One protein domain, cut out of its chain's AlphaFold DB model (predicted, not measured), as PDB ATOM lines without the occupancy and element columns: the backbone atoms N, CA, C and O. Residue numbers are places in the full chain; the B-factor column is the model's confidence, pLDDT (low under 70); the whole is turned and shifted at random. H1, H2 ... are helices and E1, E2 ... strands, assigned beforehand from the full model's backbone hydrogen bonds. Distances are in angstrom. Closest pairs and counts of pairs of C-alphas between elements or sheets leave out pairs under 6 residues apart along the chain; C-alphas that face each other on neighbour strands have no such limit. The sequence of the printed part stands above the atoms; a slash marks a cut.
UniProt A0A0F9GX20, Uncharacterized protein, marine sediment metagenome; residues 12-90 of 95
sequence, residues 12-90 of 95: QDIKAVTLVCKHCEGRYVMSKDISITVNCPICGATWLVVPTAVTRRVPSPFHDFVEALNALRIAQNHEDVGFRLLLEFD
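Overview. This is residues 12 to 90 of the 95 residues of an uncharacterized protein of marine sediment metagenome (UniProt A0A0F9GX20). A small three-stranded sheet is grazed by one helix, mostly near E3, and a long loop, residues 31 to 60, joins E2 to that helix, its residues 51 to 58 sticking out. The 79 printed residues run E1, E2, H1, E3; the sheet, E2 - E1 - E3, is antiparallel. The class is mixed, with 34 residues in named elements, under half; the whole is compact, radius of gyration of the C-alphas 12.5 A, spans 32 by 32 by 21 A.

Arrangement. Start at E1, residues 14 to 21, the inner strand. E2, residues 27 to 30, forms a hairpin with it: N 19 and O 28 are 2.8 A apart. H1, residues 61 to 75, has every O i to N i+4 pair within hydrogen-bond range. E3, residues 83 to 89, is antiparallel to E1, with N 18 and O 86 2.9 A apart. H1 only grazes the sheet, with residues 65 to 75; its closest C-alphas to E3 are Leu 72 and Phe 83, 7.1 A. E2, H1 and E3 make a split strand-helix-strand unit, E1 between its strands, with a right-handed crossover.

Along the chain. Find C-alpha 14 at (167.972, 250.693, 208.312); E1 runs 20.0 A. E2 spans 9.7 A and H1 20.8 A. E3 runs 19.5 A to C-alpha 89 at (171.105, 250.144, 204.336).

Size, cuts and confidence. The C-alphas farthest apart, Thr 52 and Asp 90, are 37.6 A apart. The printed part has no cut; E2 to H1 is the long link. Look for pLDDT under 70 at residues 32 to 36, 49 to 59, 61 to 63 and 70 to 81.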
ATOM      1  N   GLN A  12     162.915 249.147 209.603       78.44
ATOM      2  CA  GLN A  12     163.499 247.801 209.584       78.44
ATOM      3  C   GLN A  12     164.570 247.635 208.498       78.44
ATOM      4  O   GLN A  12     165.409 246.748 208.617       78.44
ATOM      5  N   ASP A  13     164.557 248.489 207.471       79.06
ATOM      6  CA  ASP A  13     165.518 248.448 206.364       79.06
ATOM      7  C   ASP A  13     166.814 249.204 206.712       79.06
ATOM      8  O   ASP A  13     167.804 249.136 205.984       79.06
ATOM      9  N   ILE A  14     166.813 249.951 207.824       80.44
ATOM     10  CA  ILE A  14     167.972 250.693 208.312       80.44
ATOM     11  C   ILE A  14     168.845 249.746 209.134       80.44
ATOM     12  O   ILE A  14     168.486 249.330 210.237       80.44
ATOM     13  N   LYS A  15     170.036 249.458 208.615       82.56
ATOM     14  CA  LYS A  15     171.042 248.634 209.288       82.56
ATOM     15  C   LYS A  15     171.653 249.366 210.480       82.56
ATOM     16  O   LYS A  15     171.773 248.807 211.572       82.56
ATOM     17  N   ALA A  16     172.052 250.614 210.253       83.81
ATOM     18  CA  ALA A  16     172.681 251.460 211.253       83.81
ATOM     19  C   ALA A  16     172.396 252.939 210.984       83.81
ATOM     20  O   ALA A  16     172.252 253.379 209.840       83.81
ATOM     21  N   VAL A  17     172.355 253.712 212.065       82.44
ATOM     22  CA  VAL A  17     172.282 255.173 212.025       82.44
ATOM     23  C   VAL A  17     173.572 255.718 212.606       82.44
ATOM     24  O   VAL A  17     173.898 255.448 213.758       82.44
ATOM     25  N   THR A  18     174.306 256.510 211.832       85.75
ATOM     26  CA  THR A  18     175.521 257.168 212.316       85.75
ATOM     27  C   THR A  18     175.275 258.652 212.516       85.75
ATOM     28  O   THR A  18     174.914 259.372 211.584       85.75
ATOM     29  N   LEU A  19     175.519 259.122 213.737       84.38
ATOM     30  CA  LEU A  19     175.509 260.534 214.089       84.38
ATOM     31  C   LEU A  19     176.931 261.085 213.969       84.38
ATOM     32  O   LEU A  19     177.863 260.558 214.575       84.38
ATOM     33  N   VAL A  20     177.114 262.151 213.194       85.81
ATOM     34  CA  VAL A  20     178.410 262.821 213.032       85.81
ATOM     35  C   VAL A  20     178.358 264.171 213.725       85.81
ATOM     36  O   VAL A  20     177.602 265.052 213.313       85.81
ATOM     37  N   CYS A  21     179.167 264.355 214.766       86.12
ATOM     38  CA  CYS A  21     179.236 265.630 215.474       86.12
ATOM     39  C   CYS A  21     179.735 266.741 214.541       86.12
ATOM     40  O   CYS A  21     180.698 266.546 213.804       86.12
ATOM     41  N   LYS A  22     179.122 267.926 214.593       85.06
ATOM     42  CA  LYS A  22     179.624 269.094 213.853       85.06
ATOM     43  C   LYS A  22     180.915 269.682 214.437       85.06
ATOM     44  O   LYS A  22     181.678 270.284 213.700       85.06
ATOM     45  N   HIS A  23     181.152 269.510 215.739       87.38
ATOM     46  CA  HIS A  23     182.274 270.140 216.436       87.38
ATOM     47  C   HIS A  23     183.581 269.345 216.319       87.38
ATOM     48  O   HIS A  23     184.608 269.902 215.956       87.38
ATOM     49  N   CYS A  24     183.554 268.041 216.619       89.38
ATOM     50  CA  CYS A  24     184.753 267.192 216.586       89.38
ATOM     51  C   CYS A  24     184.798 266.215 215.407       89.38
ATOM     52  O   CYS A  24     185.708 265.396 215.342       89.38
ATOM     53  N   GLU A  25     183.773 266.217 214.546       89.38
ATOM     54  CA  GLU A  25     183.590 265.253 213.445       89.38
ATOM     55  C   GLU A  25     183.541 263.774 213.863       89.38
ATOM     56  O   GLU A  25     183.479 262.873 213.025       89.38
ATOM     57  N   GLY A  26     183.498 263.520 215.171       86.44
ATOM     58  CA  GLY A  26     183.384 262.196 215.744       86.44
ATOM     59  C   GLY A  26     182.108 261.496 215.279       86.44
ATOM     60  O   GLY A  26     181.029 262.099 215.241       86.44
ATOM     61  N   ARG A  27     182.252 260.216 214.928       88.75
ATOM     62  CA  ARG A  27     181.168 259.356 214.445       88.75
ATOM     63  C   ARG A  27     180.668 258.474 215.578       88.75
ATOM     64  O   ARG A  27     181.452 257.751 216.186       88.75
ATOM     65  N   TYR A  28     179.370 258.520 215.830       84.62
ATOM     66  CA  TYR A  28     178.693 257.667 216.793       84.62
ATOM     67  C   TYR A  28     177.693 256.786 216.054       84.62
ATOM     68  O   TYR A  28     176.694 257.279 215.530       84.62
ATOM     69  N   VAL A  29     178.010 255.498 215.966       84.50
ATOM     70  CA  VAL A  29     177.194 254.511 215.259       84.50
ATOM     71  C   VAL A  29     176.201 253.911 216.237       84.50
ATOM     72  O   VAL A  29     176.574 253.457 217.318       84.50
ATOM     73  N   MET A  30     174.940 253.902 215.840       80.31
ATOM     74  CA  MET A  30     173.837 253.365 216.609       80.31
ATOM     75  C   MET A  30     173.188 252.236 215.823       80.31
ATOM     76  O   MET A  30     173.031 252.312 214.601       80.31
ATOM     77  N   SER A  31     172.806 251.184 216.539       72.38
ATOM     78  CA  SER A  31     171.940 250.153 215.986       72.38
ATOM     79  C   SER A  31     170.515 250.698 215.819       72.38
ATOM     80  O   SER A  31     170.205 251.834 216.178       72.38
ATOM     81  N   LYS A  32     169.626 249.857 215.291       63.41
ATOM     82  CA  LYS A  32     168.179 250.088 215.165       63.41
ATOM     83  C   LYS A  32     167.470 250.625 216.423       63.41
ATOM     84  O   LYS A  32     166.414 251.239 216.294       63.41
ATOM     85  N   ASP A  33     168.042 250.434 217.613       64.94
ATOM     86  CA  ASP A  33     167.544 251.018 218.860       64.94
ATOM     87  C   ASP A  33     168.156 252.408 219.058       64.94
ATOM     88  O   ASP A  33     169.202 252.603 219.683       64.94
ATOM     89  N   ILE A  34     167.508 253.394 218.447       66.44
ATOM     90  CA  ILE A  34     167.993 254.769 218.413       66.44
ATOM     91  C   ILE A  34     167.754 255.402 219.786       66.44
ATOM     92  O   ILE A  34     166.630 255.713 220.120       66.44
ATOM     93  N   SER A  35     168.793 255.614 220.593       68.25
ATOM     94  CA  SER A  35     168.746 256.446 221.807       68.25
ATOM     95  C   SER A  35     169.700 257.636 221.697       68.25
ATOM     96  O   SER A  35     170.920 257.495 221.814       68.25
ATOM     97  N   ILE A  36     169.161 258.817 221.404       68.62
ATOM     98  CA  ILE A  36     169.983 259.998 221.117       68.62
ATOM     99  C   ILE A  36     170.397 260.660 222.418       68.62
ATOM    100  O   ILE A  36     169.571 261.003 223.262       68.62
ATOM    101  N   THR A  37     171.695 260.888 222.555       73.81
ATOM    102  CA  THR A  37     172.254 261.606 223.689       73.81
ATOM    103  C   THR A  37     172.126 263.114 223.499       73.81
ATOM    104  O   THR A  37     172.234 263.650 222.396       73.81
ATOM    105  N   VAL A  38     171.944 263.826 224.612       76.75
ATOM    106  CA  VAL A  38     171.899 265.299 224.626       76.75
ATOM    107  C   VAL A  38     173.238 265.905 224.188       76.75
ATOM    108  O   VAL A  38     173.275 266.974 223.577       76.75
ATOM    109  N   ASN A  39     174.335 265.191 224.440       84.00
ATOM    110  CA  ASN A  39     175.701 265.610 224.155       84.00
ATOM    111  C   ASN A  39     176.411 264.596 223.256       84.00
ATOM    112  O   ASN A  39     176.104 263.403 223.274       84.00
ATOM    113  N   CYS A  40     177.416 265.069 222.523       85.38
ATOM    114  CA  CYS A  40     178.342 264.229 221.791       85.38
ATOM    115  C   CYS A  40     179.098 263.317 222.766       85.38
ATOM    116  O   CYS A  40     179.785 263.833 223.652       85.38
ATOM    117  N   PRO A  41     179.071 261.988 222.580       85.62
ATOM    118  CA  PRO A  41     179.778 261.062 223.464       85.62
ATOM    119  C   PRO A  41     181.307 261.139 223.325       85.62
ATOM    120  O   PRO A  41     182.020 260.571 224.141       85.62
ATOM    121  N   ILE A  42     181.816 261.831 222.297       88.81
ATOM    122  CA  ILE A  42     183.249 261.920 221.991       88.81
ATOM    123  C   ILE A  42     183.864 263.200 222.569       88.81
ATOM    124  O   ILE A  42     184.897 263.136 223.226       88.81
ATOM    125  N   CYS A  43     183.250 264.366 222.335       89.19
ATOM    126  CA  CYS A  43     183.802 265.662 222.764       89.19
ATOM    127  C   CYS A  43     182.933 266.424 223.774       89.19
ATOM    128  O   CYS A  43     183.298 267.522 224.180       89.19
ATOM    129  N   GLY A  44     181.764 265.894 224.147       87.50
ATOM    130  CA  GLY A  44     180.834 266.541 225.076       87.50
ATOM    131  C   GLY A  44     180.019 267.702 224.491       87.50
ATOM    132  O   GLY A  44     179.128 268.209 225.172       87.50
ATOM    133  N   ALA A  45     180.267 268.105 223.238       86.19
ATOM    134  CA  ALA A  45     179.532 269.191 222.587       86.19
ATOM    135  C   ALA A  45     178.020 268.930 222.577       86.19
ATOM    136  O   ALA A  45     177.577 267.807 222.338       86.19
ATOM    137  N   THR A  46     177.220 269.964 222.815       83.88
ATOM    138  CA  THR A  46     175.761 269.845 222.856       83.88
ATOM    139  C   THR A  46     175.208 269.468 221.480       83.88
ATOM    140  O   THR A  46     175.469 270.134 220.478       83.88
ATOM    141  N   TRP A  47     174.433 268.387 221.429       79.88
ATOM    142  CA  TRP A  47     173.720 267.933 220.235       79.88
ATOM    143  C   TRP A  47     172.255 268.346 220.261       79.88
ATOM    144  O   TRP A  47     171.733 268.790 219.241       79.88
ATOM    145  N   LEU A  48     171.607 268.216 221.418       72.75
ATOM    146  CA  LEU A  48     170.199 268.536 221.617       72.75
ATOM    147  C   LEU A  48     170.048 269.603 222.694       72.75
ATOM    148  O   LEU A  48     170.698 269.547 223.734       72.75
ATOM    149  N   VAL A  49     169.119 270.530 222.485       64.88
ATOM    150  CA  VAL A  49     168.617 271.406 223.548       64.88
ATOM    151  C   VAL A  49     167.249 270.864 223.938       64.88
ATOM    152  O   VAL A  49     166.269 271.083 223.229       64.88
ATOM    153  N   VAL A  50     167.183 270.084 225.017       59.47
ATOM    154  CA  VAL A  50     165.916 269.500 225.476       59.47
ATOM    155  C   VAL A  50     165.124 270.581 226.219       59.47
ATOM    156  O   VAL A  50     165.637 271.128 227.199       59.47
ATOM    157  N   PRO A  51     163.885 270.909 225.810       51.75
ATOM    158  CA  PRO A  51     163.017 271.746 226.625       51.75
ATOM    159  C   PRO A  51     162.712 271.003 227.930       51.75
ATOM    160  O   PRO A  51     162.371 269.824 227.913       51.75
ATOM    161  N   THR A  52     162.792 271.687 229.067       50.50
ATOM    162  CA  THR A  52     162.644 271.142 230.433       50.50
ATOM    163  C   THR A  52     161.270 270.530 230.768       50.50
ATOM    164  O   THR A  52     161.025 270.151 231.913       50.50
ATOM    165  N   ALA A  53     160.360 270.385 229.802       49.47
ATOM    166  CA  ALA A  53     159.050 269.781 230.008       49.47
ATOM    167  C   ALA A  53     159.135 268.245 229.926       49.47
ATOM    168  O   ALA A  53     158.985 267.636 228.868       49.47
ATOM    169  N   VAL A  54     159.376 267.616 231.076       48.12
ATOM    170  CA  VAL A  54     159.362 266.159 231.252       48.12
ATOM    171  C   VAL A  54     157.919 265.651 231.170       48.12
ATOM    172  O   VAL A  54     157.210 265.582 232.172       48.12
ATOM    173  N   THR A  55     157.458 265.272 229.982       50.38
ATOM    174  CA  THR A  55     156.299 264.381 229.849       50.38
ATOM    175  C   THR A  55     156.788 262.935 229.913       50.38
ATOM    176  O   THR A  55     157.836 262.604 229.365       50.38
ATOM    177  N   ARG A  56     156.069 262.064 230.640       48.62
ATOM    178  CA  ARG A  56     156.362 260.620 230.721       48.62
ATOM    179  C   ARG A  56     156.462 260.049 229.304       48.62
ATOM    180  O   ARG A  56     155.446 259.900 228.631       48.62
ATOM    181  N   ARG A  57     157.684 259.751 228.862       59.09
ATOM    182  CA  ARG A  57     157.962 259.173 227.545       59.09
ATOM    183  C   ARG A  57     157.756 257.667 227.599       59.09
ATOM    184  O   ARG A  57     158.247 257.006 228.511       59.09
ATOM    185  N   VAL A  58     157.044 257.135 226.612       59.56
ATOM    186  CA  VAL A  58     157.091 255.705 226.302       59.56
ATOM    187  C   VAL A  58     158.290 255.525 225.368       59.56
ATOM    188  O   VAL A  58     158.234 256.053 224.256       59.56
ATOM    189  N   PRO A  59     159.383 254.868 225.798       61.81
ATOM    190  CA  PRO A  59     160.539 254.647 224.937       61.81
ATOM    191  C   PRO A  59     160.109 253.811 223.729       61.81
ATOM    192  O   PRO A  59     159.520 252.739 223.877       61.81
ATOM    193  N   SER A  60     160.349 254.338 222.533       71.69
ATOM    194  CA  SER A  60     160.039 253.676 221.270       71.69
ATOM    195  C   SER A  60     161.084 254.090 220.240       71.69
ATOM    196  O   SER A  60     161.220 255.293 220.006       71.69
ATOM    197  N   PRO A  61     161.741 253.140 219.550       67.81
ATOM    198  CA  PRO A  61     162.724 253.454 218.511       67.81
ATOM    199  C   PRO A  61     162.177 254.386 217.421       67.81
ATOM    200  O   PRO A  61     162.899 255.215 216.875       67.81
ATOM    201  N   PHE A  62     160.870 254.299 217.134       67.19
ATOM    202  CA  PHE A  62     160.192 255.212 216.214       67.19
ATOM    203  C   PHE A  62     160.152 256.646 216.755       67.19
ATOM    204  O   PHE A  62     160.441 257.592 216.025       67.19
ATOM    205  N   HIS A  63     159.791 256.816 218.030       69.12
ATOM    206  CA  HIS A  63     159.747 258.136 218.654       69.12
ATOM    207  C   HIS A  63     161.145 258.748 218.695       69.12
ATOM    208  O   HIS A  63     161.307 259.918 218.343       69.12
ATOM    209  N   ASP A  64     162.148 257.971 219.088       72.56
ATOM    210  CA  ASP A  64     163.511 258.469 219.212       72.56
ATOM    211  C   ASP A  64     164.088 258.855 217.838       72.56
ATOM    212  O   ASP A  64     164.734 259.896 217.705       72.56
ATOM    213  N   PHE A  65     163.762 258.108 216.774       72.31
ATOM    214  CA  PHE A  65     164.104 258.488 215.398       72.31
ATOM    215  C   PHE A  65     163.453 259.808 214.964       72.31
ATOM    216  O   PHE A  65     164.115 260.687 214.412       72.31
ATOM    217  N   VAL A  66     162.152 259.972 215.223       70.44
ATOM    218  CA  VAL A  66     161.430 261.212 214.900       70.44
ATOM    219  C   VAL A  66     161.989 262.390 215.698       70.44
ATOM    220  O   VAL A  66     162.105 263.495 215.165       70.44
ATOM    221  N   GLU A  67     162.388 262.171 216.951       74.25
ATOM    222  CA  GLU A  67     163.043 263.193 217.763       74.25
ATOM    223  C   GLU A  67     164.418 263.573 217.186       74.25
ATOM    224  O   GLU A  67     164.720 264.763 217.113       74.25
ATOM    225  N   ALA A  68     165.190 262.609 216.659       70.69
ATOM    226  CA  ALA A  68     166.416 262.865 215.884       70.69
ATOM    227  C   ALA A  68     166.174 263.834 214.733       70.69
ATOM    228  O   ALA A  68     166.889 264.823 214.565       70.69
ATOM    229  N   LEU A  69     165.162 263.532 213.919       74.75
ATOM    230  CA  LEU A  69     164.840 264.311 212.731       74.75
ATOM    231  C   LEU A  69     164.357 265.713 213.110       74.75
ATOM    232  O   LEU A  69     164.765 266.701 212.496       74.75
ATOM    233  N   ASN A  70     163.538 265.818 214.157       69.44
ATOM    234  CA  ASN A  70     163.097 267.105 214.688       69.44
ATOM    235  C   ASN A  70     164.270 267.928 215.228       69.44
ATOM    236  O   ASN A  70     164.337 269.130 214.976       69.44
ATOM    237  N   ALA A  71     165.222 267.295 215.908       67.62
ATOM    238  CA  ALA A  71     166.419 267.962 216.386       67.62
ATOM    239  C   ALA A  71     167.280 268.513 215.249       67.62
ATOM    240  O   ALA A  71     167.729 269.652 215.335       67.62
ATOM    241  N   LEU A  72     167.455 267.757 214.160       66.12
ATOM    242  CA  LEU A  72     168.145 268.240 212.960       66.12
ATOM    243  C   LEU A  72     167.447 269.462 212.363       66.12
ATOM    244  O   LEU A  72     168.110 270.422 211.977       66.12
ATOM    245  N   ARG A  73     166.110 269.455 212.325       67.12
ATOM    246  CA  ARG A  73     165.316 270.586 211.833       67.12
ATOM    247  C   ARG A  73     165.476 271.834 212.704       67.12
ATOM    248  O   ARG A  73     165.561 272.934 212.170       67.12
ATOM    249  N   ILE A  74     165.525 271.681 214.027       64.50
ATOM    250  CA  ILE A  74     165.756 272.799 214.956       64.50
ATOM    251  C   ILE A  74     167.203 273.298 214.833       64.50
ATOM    252  O   ILE A  74     167.438 274.500 214.748       64.50
ATOM    253  N   ALA A  75     168.165 272.378 214.755       59.25
ATOM    254  CA  ALA A  75     169.587 272.669 214.610       59.25
ATOM    255  C   ALA A  75     169.949 273.322 213.265       59.25
ATOM    256  O   ALA A  75     170.943 274.032 213.185       59.25
ATOM    257  N   GLN A  76     169.157 273.154 212.203       59.81
ATOM    258  CA  GLN A  76     169.347 273.929 210.968       59.81
ATOM    259  C   GLN A  76     169.202 275.444 211.184       59.81
ATOM    260  O   GLN A  76     169.798 276.212 210.439       59.81
ATOM    261  N   ASN A  77     168.477 275.872 212.221       58.12
ATOM    262  CA  ASN A  77     168.346 277.285 212.581       58.12
ATOM    263  C   ASN A  77     169.469 277.779 213.516       58.12
ATOM    264  O   ASN A  77     169.510 278.964 213.835       58.12
ATOM    265  N   HIS A  78     170.366 276.892 213.966       59.47
ATOM    266  CA  HIS A  78     171.466 277.197 214.883       59.47
ATOM    267  C   HIS A  78     172.768 276.580 214.353       59.47
ATOM    268  O   HIS A  78     173.014 275.388 214.543       59.47
ATOM    269  N   GLU A  79     173.611 277.380 213.690       63.03
ATOM    270  CA  GLU A  79     174.820 276.890 213.003       63.03
ATOM    271  C   GLU A  79     175.740 276.043 213.908       63.03
ATOM    272  O   GLU A  79     176.255 275.014 213.454       63.03
ATOM    273  N   ASP A  80     175.829 276.391 215.196       64.69
ATOM    274  CA  ASP A  80     176.782 275.827 216.164       64.69
ATOM    275  C   ASP A  80     176.320 274.555 216.898       64.69
ATOM    276  O   ASP A  80     177.105 273.942 217.626       64.69
ATOM    277  N   VAL A  81     175.060 274.133 216.740       64.25
ATOM    278  CA  VAL A  81     174.489 272.996 217.491       64.25
ATOM    279  C   VAL A  81     174.075 271.870 216.539       64.25
ATOM    280  O   VAL A  81     173.667 272.096 215.398       64.25
ATOM    281  N   GLY A  82     174.203 270.624 217.008       72.88
ATOM    282  CA  GLY A  82     173.656 269.438 216.347       72.88
ATOM    283  C   GLY A  82     174.681 268.477 215.739       72.88
ATOM    284  O   GLY A  82     175.881 268.497 216.027       72.88
ATOM    285  N   PHE A  83     174.171 267.588 214.891       71.44
ATOM    286  CA  PHE A  83     174.910 266.508 214.239       71.44
ATOM    287  C   PHE A  83     174.447 266.338 212.784       71.44
ATOM    288  O   PHE A  83     173.467 266.945 212.363       71.44
ATOM    289  N   ARG A  84     175.164 265.535 211.992       77.44
ATOM    290  CA  ARG A  84     174.695 265.013 210.695       77.44
ATOM    291  C   ARG A  84     174.239 263.568 210.878       77.44
ATOM    292  O   ARG A  84     174.829 262.855 211.683       77.44
ATOM    293  N   LEU A  85     173.222 263.147 210.131       76.06
ATOM    294  CA  LEU A  85     172.688 261.786 210.165       76.06
ATOM    295  C   LEU A  85     173.088 261.050 208.884       76.06
ATOM    296  O   LEU A  85     172.823 261.538 207.787       76.06
ATOM    297  N   LEU A  86     173.735 259.899 209.031       80.56
ATOM    298  CA  LEU A  86     174.037 258.979 207.939       80.56
ATOM    299  C   LEU A  86     173.231 257.699 208.157       80.56
ATOM    300  O   LEU A  86     173.233 257.152 209.260       80.56
ATOM    301  N   LEU A  87     172.545 257.249 207.112       81.56
ATOM    302  CA  LEU A  87     171.755 256.024 207.126       81.56
ATOM    303  C   LEU A  87     172.486 254.960 206.316       81.56
ATOM    304  O   LEU A  87     172.811 255.190 205.151       81.56
ATOM    305  N   GLU A  88     172.736 253.815 206.942       81.81
ATOM    306  CA  GLU A  88     173.269 252.633 206.275       81.81
ATOM    307  C   GLU A  88     172.136 251.640 206.020       81.81
ATOM    308  O   GLU A  88     171.340 251.341 206.914       81.81
ATOM    309  N   PHE A  89     172.086 251.122 204.797       81.31
ATOM    310  CA  PHE A  89     171.105 250.144 204.336       81.31
ATOM    311  C   PHE A  89     171.849 248.882 203.903       81.31
ATOM    312  O   PHE A  89     172.968 248.976 203.392       81.31
ATOM    313  N   ASP A  90     171.248 247.710 204.103       77.12
ATOM    314  CA  ASP A  90     171.774 246.484 203.501       77.12
ATOM    315  C   ASP A  90     171.500 246.498 201.990       77.12
ATOM    316  O   ASP A  90     170.388 246.795 201.547       77.12
TER     317      ASP A  90